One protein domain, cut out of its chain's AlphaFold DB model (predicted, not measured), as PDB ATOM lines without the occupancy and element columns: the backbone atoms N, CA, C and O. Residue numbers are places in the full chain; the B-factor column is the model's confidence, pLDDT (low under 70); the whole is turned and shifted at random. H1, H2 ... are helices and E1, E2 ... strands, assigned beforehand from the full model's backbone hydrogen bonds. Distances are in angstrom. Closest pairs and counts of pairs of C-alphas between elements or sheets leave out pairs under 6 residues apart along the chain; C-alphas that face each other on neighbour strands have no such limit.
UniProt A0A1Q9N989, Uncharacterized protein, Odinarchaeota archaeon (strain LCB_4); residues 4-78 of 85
ATOM      1  N   GLU A   4    -104.319 -77.642 -62.051       82.75
ATOM      2  CA  GLU A   4    -104.042 -76.498 -61.176       82.75
ATOM      3  C   GLU A   4    -104.945 -75.302 -61.500       82.75
ATOM      4  O   GLU A   4    -105.184 -74.983 -62.669       82.75
ATOM      5  N   TRP A   5    -105.462 -74.656 -60.453       80.69
ATOM      6  CA  TRP A   5    -106.208 -73.406 -60.559       80.69
ATOM      7  C   TRP A   5    -105.264 -72.216 -60.448       80.69
ATOM      8  O   TRP A   5    -104.556 -72.088 -59.455       80.69
ATOM      9  N   ILE A   6    -105.319 -71.317 -61.426       77.25
ATOM     10  CA  ILE A   6    -104.506 -70.102 -61.469       77.25
ATOM     11  C   ILE A   6    -105.430 -68.880 -61.531       77.25
ATOM     12  O   ILE A   6    -106.403 -68.859 -62.292       77.25
ATOM     13  N   GLU A   7    -105.129 -67.856 -60.729       78.06
ATOM     14  CA  GLU A   7    -105.708 -66.516 -60.871       78.06
ATOM     15  C   GLU A   7    -104.998 -65.784 -62.014       78.06
ATOM     16  O   GLU A   7    -103.794 -65.546 -61.957       78.06
ATOM     17  N   VAL A   8    -105.734 -65.437 -63.071       66.50
ATOM     18  CA  VAL A   8    -105.126 -64.952 -64.324       66.50
ATOM     19  C   VAL A   8    -105.263 -63.446 -64.519       66.50
ATOM     20  O   VAL A   8    -104.478 -62.835 -65.246       66.50
ATOM     21  N   ARG A   9    -106.251 -62.802 -63.891       65.75
ATOM     22  CA  ARG A   9    -106.449 -61.360 -64.073       65.75
ATOM     23  C   ARG A   9    -107.131 -60.698 -62.887       65.75
ATOM     24  O   ARG A   9    -108.143 -61.201 -62.410       65.75
ATOM     25  N   ARG A  10    -106.599 -59.525 -62.536       64.38
ATOM     26  CA  ARG A  10    -107.109 -58.520 -61.600       64.38
ATOM     27  C   ARG A  10    -107.306 -57.223 -62.401       64.38
ATOM     28  O   ARG A  10    -106.324 -56.597 -62.792       64.38
ATOM     29  N   ALA A  11    -108.541 -56.853 -62.746       58.16
ATOM     30  CA  ALA A  11    -108.812 -55.619 -63.502       58.16
ATOM     31  C   ALA A  11    -109.172 -54.464 -62.548       58.16
ATOM     32  O   ALA A  11    -110.139 -54.559 -61.802       58.16
ATOM     33  N   GLY A  12    -108.386 -53.382 -62.570       49.59
ATOM     34  CA  GLY A  12    -108.457 -52.260 -61.620       49.59
ATOM     35  C   GLY A  12    -109.525 -51.193 -61.896       49.59
ATOM     36  O   GLY A  12    -109.343 -50.048 -61.497       49.59
ATOM     37  N   LEU A  13    -110.618 -51.524 -62.586       55.38
ATOM     38  CA  LEU A  13    -111.749 -50.613 -62.790       55.38
ATOM     39  C   LEU A  13    -112.963 -51.221 -62.112       55.38
ATOM     40  O   LEU A  13    -113.350 -52.313 -62.485       55.38
ATOM     41  N   ASN A  14    -113.546 -50.532 -61.133       58.72
ATOM     42  CA  ASN A  14    -114.723 -51.005 -60.404       58.72
ATOM     43  C   ASN A  14    -115.835 -51.405 -61.413       58.72
ATOM     44  O   ASN A  14    -116.289 -50.528 -62.154       58.72
ATOM     45  N   PRO A  15    -116.263 -52.684 -61.499       62.16
ATOM     46  CA  PRO A  15    -115.947 -53.811 -60.615       62.16
ATOM     47  C   PRO A  15    -114.577 -54.455 -60.801       62.16
ATOM     48  O   PRO A  15    -114.160 -54.813 -61.900       62.16
ATOM     49  N   TYR A  16    -113.967 -54.778 -59.671       68.38
ATOM     50  CA  TYR A  16    -112.826 -55.666 -59.608       68.38
ATOM     51  C   TYR A  16    -113.209 -57.063 -60.142       68.38
ATOM     52  O   TYR A  16    -114.077 -57.739 -59.594       68.38
ATOM     53  N   VAL A  17    -112.584 -57.501 -61.237       71.62
ATOM     54  CA  VAL A  17    -112.852 -58.814 -61.853       71.62
ATOM     55  C   VAL A  17    -111.689 -59.761 -61.596       71.62
ATOM     56  O   VAL A  17    -110.553 -59.432 -61.942       71.62
ATOM     57  N   VAL A  18    -112.003 -60.942 -61.056       75.44
ATOM     58  CA  VAL A  18    -111.099 -62.089 -60.901       75.44
ATOM     59  C   VAL A  18    -111.478 -63.170 -61.893       75.44
ATOM     60  O   VAL A  18    -112.648 -63.536 -62.017       75.44
ATOM     61  N   ILE A  19    -110.481 -63.714 -62.582       80.00
ATOM     62  CA  ILE A  19    -110.660 -64.872 -63.455       80.00
ATOM     63  C   ILE A  19    -109.843 -66.032 -62.891       80.00
ATOM     64  O   ILE A  19    -108.618 -65.944 -62.825       80.00
ATOM     65  N   LEU A  20    -110.527 -67.117 -62.522       81.50
ATOM     66  CA  LEU A  20    -109.904 -68.381 -62.131       81.50
ATOM     67  C   LEU A  20    -109.928 -69.328 -63.329       81.50
ATOM     68  O   LEU A  20    -111.000 -69.610 -63.868       81.50
ATOM     69  N   GLN A  21    -108.772 -69.834 -63.741       84.12
ATOM     70  CA  GLN A  21    -108.656 -70.800 -64.836       84.12
ATOM     71  C   GLN A  21    -108.025 -72.098 -64.341       84.12
ATOM     72  O   GLN A  21    -107.043 -72.076 -63.606       84.12
ATOM     73  N   LEU A  22    -108.613 -73.228 -64.739       81.38
ATOM     74  CA  LEU A  22    -108.064 -74.557 -64.499       81.38
ATOM     75  C   LEU A  22    -107.259 -74.967 -65.709       81.38
ATOM     76  O   LEU A  22    -107.797 -75.019 -66.821       81.38
ATOM     77  N   PHE A  23    -106.012 -75.320 -65.462       82.19
ATOM     78  CA  PHE A  23    -105.109 -75.829 -66.473       82.19
ATOM     79  C   PHE A  23    -104.904 -77.334 -66.300       82.19
ATOM     80  O   PHE A  23    -104.865 -77.844 -65.181       82.19
ATOM     81  N   ASP A  24    -104.809 -78.041 -67.424       84.56
ATOM     82  CA  ASP A  24    -104.347 -79.428 -67.517       84.56
ATOM     83  C   ASP A  24    -103.166 -79.446 -68.497       84.56
ATOM     84  O   ASP A  24    -103.342 -79.397 -69.721       84.56
ATOM     85  N   GLY A  25    -101.950 -79.368 -67.947       84.25
ATOM     86  CA  GLY A  25    -100.768 -78.972 -68.716       84.25
ATOM     87  C   GLY A  25    -100.887 -77.518 -69.184       84.25
ATOM     88  O   GLY A  25    -101.097 -76.622 -68.375       84.25
ATOM     89  N   GLU A  26    -100.797 -77.280 -70.493       79.44
ATOM     90  CA  GLU A  26    -100.915 -75.935 -71.090       79.44
ATOM     91  C   GLU A  26    -102.351 -75.580 -71.516       79.44
ATOM     92  O   GLU A  26    -102.626 -74.467 -71.966       79.44
ATOM     93  N   LYS A  27    -103.294 -76.524 -71.406       81.00
ATOM     94  CA  LYS A  27    -104.665 -76.333 -71.886       81.00
ATOM     95  C   LYS A  27    -105.558 -75.796 -70.777       81.00
ATOM     96  O   LYS A  27    -105.692 -76.428 -69.730       81.00
ATOM     97  N   THR A  28    -106.255 -74.692 -71.039       82.69
ATOM     98  CA  THR A  28    -107.374 -74.257 -70.195       82.69
ATOM     99  C   THR A  28    -108.541 -75.227 -70.365       82.69
ATOM    100  O   THR A  28    -109.107 -75.346 -71.450       82.69
ATOM    101  N   VAL A  29    -108.911 -75.919 -69.291       85.56
ATOM    102  CA  VAL A  29    -110.022 -76.886 -69.290       85.56
ATOM    103  C   VAL A  29    -111.279 -76.340 -68.623       85.56
ATOM    104  O   VAL A  29    -112.370 -76.866 -68.838       85.56
ATOM    105  N   ASN A  30    -111.157 -75.296 -67.801       82.69
ATOM    106  CA  ASN A  30    -112.298 -74.654 -67.156       82.69
ATOM    107  C   ASN A  30    -111.964 -73.206 -66.767       82.69
ATOM    108  O   ASN A  30    -110.805 -72.878 -66.527       82.69
ATOM    109  N   GLN A  31    -112.982 -72.353 -66.684       82.31
ATOM    110  CA  GLN A  31    -112.828 -70.943 -66.334       82.31
ATOM    111  C   GLN A  31    -114.019 -70.457 -65.507       82.31
ATOM    112  O   GLN A  31    -115.174 -70.745 -65.826       82.31
ATOM    113  N   TYR A  32    -113.721 -69.666 -64.481       77.50
ATOM    114  CA  TYR A  32    -114.686 -68.950 -63.659       77.50
ATOM    115  C   TYR A  32    -114.387 -67.463 -63.673       77.50
ATOM    116  O   TYR A  32    -113.228 -67.055 -63.631       77.50
ATOM    117  N   ILE A  33    -115.448 -66.664 -63.729       75.75
ATOM    118  CA  ILE A  33    -115.366 -65.209 -63.651       75.75
ATOM    119  C   ILE A  33    -116.081 -64.787 -62.379       75.75
ATOM    120  O   ILE A  33    -117.201 -65.228 -62.112       75.75
ATOM    121  N   ILE A  34    -115.404 -63.962 -61.593       72.44
ATOM    122  CA  ILE A  34    -115.876 -63.510 -60.298       72.44
ATOM    123  C   ILE A  34    -115.795 -61.994 -60.284       72.44
ATOM    124  O   ILE A  34    -114.732 -61.411 -60.493       72.44
ATOM    125  N   TYR A  35    -116.943 -61.365 -60.073       70.94
ATOM    126  CA  TYR A  35    -117.062 -59.919 -59.961       70.94
ATOM    127  C   TYR A  35    -117.100 -59.556 -58.482       70.94
ATOM    128  O   TYR A  35    -117.958 -60.055 -57.753       70.94
ATOM    129  N   ALA A  36    -116.182 -58.700 -58.049       65.00
ATOM    130  CA  ALA A  36    -116.196 -58.059 -56.746       65.00
ATOM    131  C   ALA A  36    -116.388 -56.552 -56.942       65.00
ATOM    132  O   ALA A  36    -115.635 -55.887 -57.650       65.00
ATOM    133  N   TYR A  37    -117.419 -56.003 -56.321       61.28
ATOM    134  CA  TYR A  37    -117.713 -54.579 -56.357       61.28
ATOM    135  C   TYR A  37    -117.223 -53.966 -55.044       61.28
ATOM    136  O   TYR A  37    -117.638 -54.394 -53.967       61.28
ATOM    137  N   LEU A  38    -116.342 -52.965 -55.121       52.47
ATOM    138  CA  LEU A  38    -115.995 -52.160 -53.951       52.47
ATOM    139  C   LEU A  38    -117.176 -51.242 -53.652       52.47
ATOM    140  O   LEU A  38    -117.513 -50.357 -54.446       52.47
ATOM    141  N   VAL A  39    -117.813 -51.488 -52.515       52.66
ATOM    142  CA  VAL A  39    -118.865 -50.641 -51.975       52.66
ATOM    143  C   VAL A  39    -118.189 -49.523 -51.186       52.66
ATOM    144  O   VAL A  39    -117.698 -49.752 -50.088       52.66
ATOM    145  N   ASP A  40    -118.140 -48.328 -51.768       52.25
ATOM    146  CA  ASP A  40    -117.695 -47.117 -51.073       52.25
ATOM    147  C   ASP A  40    -118.761 -46.728 -50.022       52.25
ATOM    148  O   ASP A  40    -119.958 -46.660 -50.338       52.25
ATOM    149  N   GLU A  41    -118.352 -46.541 -48.763       51.44
ATOM    150  CA  GLU A  41    -119.239 -46.097 -47.676       51.44
ATOM    151  C   GLU A  41    -119.634 -44.616 -47.818       51.44
ATOM    152  O   GLU A  41    -120.708 -44.231 -47.358       51.44
ATOM    153  N   GLU A  42    -118.837 -43.797 -48.516       55.94
ATOM    154  CA  GLU A  42    -119.049 -42.346 -48.622       55.94
ATOM    155  C   GLU A  42    -119.753 -41.911 -49.914       55.94
ATOM    156  O   GLU A  42    -120.370 -40.841 -49.970       55.94
ATOM    157  N   LYS A  43    -119.709 -42.719 -50.977       47.66
ATOM    158  CA  LYS A  43    -120.288 -42.345 -52.275       47.66
ATOM    159  C   LYS A  43    -121.538 -43.147 -52.565       47.66
ATOM    160  O   LYS A  43    -121.506 -44.367 -52.673       47.66
ATOM    161  N   LYS A  44    -122.648 -42.421 -52.740       44.72
ATOM    162  CA  LYS A  44    -123.954 -42.903 -53.214       44.72
ATOM    163  C   LYS A  44    -123.782 -43.793 -54.450       44.72
ATOM    164  O   LYS A  44    -123.730 -43.336 -55.587       44.72
ATOM    165  N   ARG A  45    -123.658 -45.075 -54.139       45.72
ATOM    166  CA  ARG A  45    -123.573 -46.272 -54.962       45.72
ATOM    167  C   ARG A  45    -124.470 -46.164 -56.203       45.72
ATOM    168  O   ARG A  45    -125.684 -46.005 -56.089       45.72
ATOM    169  N   VAL A  46    -123.884 -46.309 -57.388       42.03
ATOM    170  CA  VAL A  46    -124.646 -46.686 -58.588       42.03
ATOM    171  C   VAL A  46    -124.797 -48.202 -58.517       42.03
ATOM    172  O   VAL A  46    -123.960 -48.968 -58.988       42.03
ATOM    173  N   TRP A  47    -125.811 -48.611 -57.764       44.34
ATOM    174  CA  TRP A  47    -126.159 -49.998 -57.507       44.34
ATOM    175  C   TRP A  47    -126.777 -50.628 -58.744       44.34
ATOM    176  O   TRP A  47    -127.698 -50.057 -59.323       44.34
ATOM    177  N   PHE A  48    -126.382 -51.858 -59.051       41.91
ATOM    178  CA  PHE A  48    -127.327 -52.770 -59.691       41.91
ATOM    179  C   PHE A  48    -127.612 -54.036 -58.886       41.91
ATOM    180  O   PHE A  48    -128.592 -54.697 -59.196       41.91
ATOM    181  N   TRP A  49    -126.849 -54.364 -57.836       51.97
ATOM    182  CA  TRP A  49    -127.074 -55.607 -57.094       51.97
ATOM    183  C   TRP A  49    -126.792 -55.427 -55.599       51.97
ATOM    184  O   TRP A  49    -125.752 -54.892 -55.220       51.97
ATOM    185  N   GLU A  50    -127.711 -55.890 -54.743       60.69
ATOM    186  CA  GLU A  50    -127.584 -55.918 -53.268       60.69
ATOM    187  C   GLU A  50    -126.438 -56.825 -52.770       60.69
ATOM    188  O   GLU A  50    -126.172 -56.935 -51.573       60.69
ATOM    189  N   THR A  51    -125.763 -57.490 -53.701       65.12
ATOM    190  CA  THR A  51    -124.754 -58.523 -53.504       65.12
ATOM    191  C   THR A  51    -123.456 -58.112 -54.212       65.12
ATOM    192  O   THR A  51    -123.361 -58.248 -55.438       65.12
ATOM    193  N   PRO A  52    -122.452 -57.595 -53.482       70.31
ATOM    194  CA  PRO A  52    -121.200 -57.092 -54.046       70.31
ATOM    195  C   PRO A  52    -120.290 -58.180 -54.620       70.31
ATOM    196  O   PRO A  52    -119.252 -57.852 -55.189       70.31
ATOM    197  N   PHE A  53    -120.646 -59.458 -54.502       77.88
ATOM    198  CA  PHE A  53    -119.876 -60.563 -55.059       77.88
ATOM    199  C   PHE A  53    -120.753 -61.421 -55.954       77.88
ATOM    200  O   PHE A  53    -121.857 -61.802 -55.572       77.88
ATOM    201  N   THR A  54    -120.265 -61.743 -57.148       81.56
ATOM    202  CA  THR A  54    -120.985 -62.602 -58.093       81.56
ATOM    203  C   THR A  54    -120.043 -63.631 -58.697       81.56
ATOM    204  O   THR A  54    -119.030 -63.276 -59.296       81.56
ATOM    205  N   TYR A  55    -120.395 -64.908 -58.561       84.50
ATOM    206  CA  TYR A  55    -119.743 -66.033 -59.221       84.50
ATOM    207  C   TYR A  55    -120.508 -66.406 -60.489       84.50
ATOM    208  O   TYR A  55    -121.715 -66.650 -60.435       84.50
ATOM    209  N   LYS A  56    -119.800 -66.524 -61.617       83.00
ATOM    210  CA  LYS A  56    -120.387 -66.918 -62.899       83.00
ATOM    211  C   LYS A  56    -119.683 -68.131 -63.506       83.00
ATOM    212  O   LYS A  56    -118.468 -68.129 -63.717       83.00
ATOM    213  N   LYS A  57    -120.476 -69.147 -63.864       80.25
ATOM    214  CA  LYS A  57    -120.065 -70.308 -64.671       80.25
ATOM    215  C   LYS A  57    -121.054 -70.524 -65.813       80.25
ATOM    216  O   LYS A  57    -122.124 -71.107 -65.623       80.25
ATOM    217  N   GLY A  58    -120.687 -70.103 -67.021       81.12
ATOM    218  CA  GLY A  58    -121.589 -70.170 -68.172       81.12
ATOM    219  C   GLY A  58    -122.857 -69.347 -67.919       81.12
ATOM    220  O   GLY A  58    -122.770 -68.133 -67.750       81.12
ATOM    221  N   LYS A  59    -124.022 -70.012 -67.878       80.62
ATOM    222  CA  LYS A  59    -125.325 -69.389 -67.564       80.62
ATOM    223  C   LYS A  59    -125.667 -69.367 -66.069       80.62
ATOM    224  O   LYS A  59    -126.631 -68.713 -65.697       80.62
ATOM    225  N   ASN A  60    -124.920 -70.091 -65.234       81.38
ATOM    226  CA  ASN A  60    -125.160 -70.111 -63.794       81.38
ATOM    227  C   ASN A  60    -124.494 -68.902 -63.147       81.38
ATOM    228  O   ASN A  60    -123.296 -68.676 -63.349       81.38
ATOM    229  N   GLU A  61    -125.268 -68.181 -62.351       85.75
ATOM    230  CA  GLU A  61    -124.838 -67.001 -61.616       85.75
ATOM    231  C   GLU A  61    -125.295 -67.139 -60.163       85.75
ATOM    232  O   GLU A  61    -126.426 -67.550 -59.900       85.75
ATOM    233  N   VAL A  62    -124.385 -66.887 -59.225       86.31
ATOM    234  CA  VAL A  62    -124.656 -66.945 -57.787       86.31
ATOM    235  C   VAL A  62    -124.095 -65.690 -57.154       86.31
ATOM    236  O   VAL A  62    -122.968 -65.288 -57.452       86.31
ATOM    237  N   HIS A  63    -124.882 -65.088 -56.276       85.06
ATOM    238  CA  HIS A  63    -124.576 -63.807 -55.678       85.06
ATOM    239  C   HIS A  63    -124.365 -63.936 -54.175       85.06
ATOM    240  O   HIS A  63    -125.082 -64.685 -53.513       85.06
ATOM    241  N   PHE A  64    -123.412 -63.177 -53.642       83.62
ATOM    242  CA  PHE A  64    -123.046 -63.204 -52.231       83.62
ATOM    243  C   PHE A  64    -122.968 -61.791 -51.667       83.62
ATOM    244  O   PHE A  64    -122.594 -60.838 -52.365       83.62
ATOM    245  N   LYS A  65    -123.331 -61.659 -50.389       80.94
ATOM    246  CA  LYS A  65    -123.283 -60.383 -49.670       80.94
ATOM    247  C   LYS A  65    -121.900 -60.124 -49.094       80.94
ATOM    248  O   LYS A  65    -121.448 -58.981 -49.064       80.94
ATOM    249  N   HIS A  66    -121.218 -61.192 -48.688       82.56
ATOM    250  CA  HIS A  66    -119.935 -61.119 -48.002       82.56
ATOM    251  C   HIS A  66    -118.864 -61.968 -48.695       82.56
ATOM    252  O   HIS A  66    -119.156 -63.012 -49.276       82.56
ATOM    253  N   LEU A  67    -117.600 -61.537 -48.598       80.94
ATOM    254  CA  LEU A  67    -116.463 -62.259 -49.182       80.94
ATOM    255  C   LEU A  67    -116.298 -63.656 -48.557       80.94
ATOM    256  O   LEU A  67    -115.919 -64.594 -49.252       80.94
ATOM    257  N   GLY A  68    -116.628 -63.801 -47.269       86.62
ATOM    258  CA  GLY A  68    -116.632 -65.095 -46.579       86.62
ATOM    259  C   GLY A  68    -117.588 -66.098 -47.225       86.62
ATOM    260  O   GLY A  68    -117.165 -67.193 -47.567       86.62
ATOM    261  N   GLU A  69    -118.828 -65.689 -47.511       89.62
ATOM    262  CA  GLU A  69    -119.832 -66.548 -48.164       89.62
ATOM    263  C   GLU A  69    -119.376 -67.006 -49.557       89.62
ATOM    264  O   GLU A  69    -119.562 -68.164 -49.934       89.62
ATOM    265  N   LEU A  70    -118.746 -66.104 -50.319       87.56
ATOM    266  CA  LEU A  70    -118.139 -66.448 -51.601       87.56
ATOM    267  C   LEU A  70    -117.009 -67.472 -51.413       87.56
ATOM    268  O   LEU A  70    -116.975 -68.465 -52.133       87.56
ATOM    269  N   ASN A  71    -116.093 -67.259 -50.465       88.69
ATOM    270  CA  ASN A  71    -114.962 -68.162 -50.236       88.69
ATOM    271  C   ASN A  71    -115.404 -69.548 -49.737       88.69
ATOM    272  O   ASN A  71    -114.876 -70.560 -50.203       88.69
ATOM    273  N   ASP A  72    -116.429 -69.618 -48.886       93.31
ATOM    274  CA  ASP A  72    -117.040 -70.883 -48.465       93.31
ATOM    275  C   ASP A  72    -117.641 -71.621 -49.671       93.31
ATOM    276  O   ASP A  72    -117.415 -72.821 -49.868       93.31
ATOM    277  N   PHE A  73    -118.344 -70.891 -50.545       92.25
ATOM    278  CA  PHE A  73    -118.870 -71.444 -51.788       92.25
ATOM    279  C   PHE A  73    -117.754 -71.949 -52.715       92.25
ATOM    280  O   PHE A  73    -117.851 -73.068 -53.223       92.25
ATOM    281  N   LEU A  74    -116.687 -71.177 -52.926       88.06
ATOM    282  CA  LEU A  74    -115.543 -71.571 -53.756       88.06
ATOM    283  C   LEU A  74    -114.856 -72.824 -53.200       88.06
ATOM    284  O   LEU A  74    -114.649 -73.788 -53.943       88.06
ATOM    285  N   THR A  75    -114.616 -72.862 -51.890       91.19
ATOM    286  CA  THR A  75    -114.018 -74.012 -51.198       91.19
ATOM    287  C   THR A  75    -114.880 -75.266 -51.358       91.19
ATOM    288  O   THR A  75    -114.363 -76.323 -51.721       91.19
ATOM    289  N   SER A  76    -116.208 -75.152 -51.213       92.25
ATOM    290  CA  SER A  76    -117.143 -76.274 -51.430       92.25
ATOM    291  C   SER A  76    -117.100 -76.849 -52.858       92.25
ATOM    292  O   SER A  76    -117.535 -77.976 -53.102       92.25
ATOM    293  N   ARG A  77    -116.562 -76.083 -53.818       86.31
ATOM    294  CA  ARG A  77    -116.393 -76.457 -55.231       86.31
ATOM    295  C   ARG A  77    -114.955 -76.866 -55.579       86.31
ATOM    296  O   ARG A  77    -114.686 -77.117 -56.755       86.31
ATOM    297  N   GLY A  78    -114.053 -76.928 -54.596       85.31
ATOM    298  CA  GLY A  78    -112.628 -77.203 -54.803       85.31
ATOM    299  C   GLY A  78    -111.899 -76.081 -55.548       85.31
ATOM    300  O   GLY A  78    -110.979 -76.356 -56.319       85.31
TER     301      GLY A  78
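Overview. This is residues 4 to 78 of the 85 residues of an uncharacterized protein of Odinarchaeota archaeon (strain LCB_4) (UniProt A0A1Q9N989). A twisted sheet of five strands, laid side by side in chain order, has the helix H1 over one face at its E4 and E5 end. The strands E1, E2 and E3 make a long three-stranded part of this sheet, E4 and E5 are a short hairpin beside E3, and residues 40 to 46 of the link between E3 and E4 stick out as a loop. The printed part has 75 residues, with five named strands followed by one named helix, E1 E2 E3 E4 E5 H1; the sheet's order is E1, E2, E3, E4, E5, all antiparallel, and the class is mixed, helices and strands. It is only just compact, close to loose, with a radius of gyration of the C-alphas of 13.6 A, and elongated, with spans of 45 by 25 by 22 A.

Along the chain. Strand E1 is residues 4 to 11, 21.5 A from first to last C-alpha, and begins at C-alpha 4 (-104.042, -76.498, -61.176). E2 is residues 16 to 24, 26.4 A. E3, residues 27 to 36, is the longest strand with 10 residues, spans 26.4 A, bends by 57 degrees at residue 30, and ends at C-alpha 36 (-116.196, -58.059, -56.746). E4 is residues 53 to 57, 13.7 A, and E5 is residues 60 to 64, 13.6 A. H1 is residues 67 to 76, 14.2 A, and ends at C-alpha 76 (-117.143, -76.274, -51.430).

Arrangement. The five strands form a meander, each strand the antiparallel neighbour of the one before, with E1 and E5 as edge strands. E1 and E2 are a hairpin at 155 degrees between directions, with N 6 and O 21 at 2.9 A. E2 and E3 are a hairpin at 162 degrees, with N 18 and O 34 at 2.8 A. E3 and E4 are a hairpin at 154 degrees, with N 35 and O 54 at 2.9 A. E4 and E5 are a hairpin at 164 degrees, with N 55 and O 62 at 2.8 A. E1 is apart from E4 and E5, and E2 is apart from E5. H1 is on the sheet at a height over the sheet of 9.7 A, in two layers, a helix on one face of a sheet. It lies over E4 and E5 and runs along the strands, at 10 degrees to E4 on the local plane. The closest C-alphas of E5 and H1 are those of Phe 64 and Leu 70, 5.9 A apart. In H1 every O i to N i+4 pair is within hydrogen-bond range.

Size, cuts and confidence. The two C-alphas farthest apart are those of Gly 25 and Glu 42, at 45.6 A. The printed part has no cut. The link from E3 to E4, residues 37 to 52, is long; the other links are tight. The mean pLDDT of the printed part is 73.4, and residues 8 to 16 and 36 to 51 are under 70.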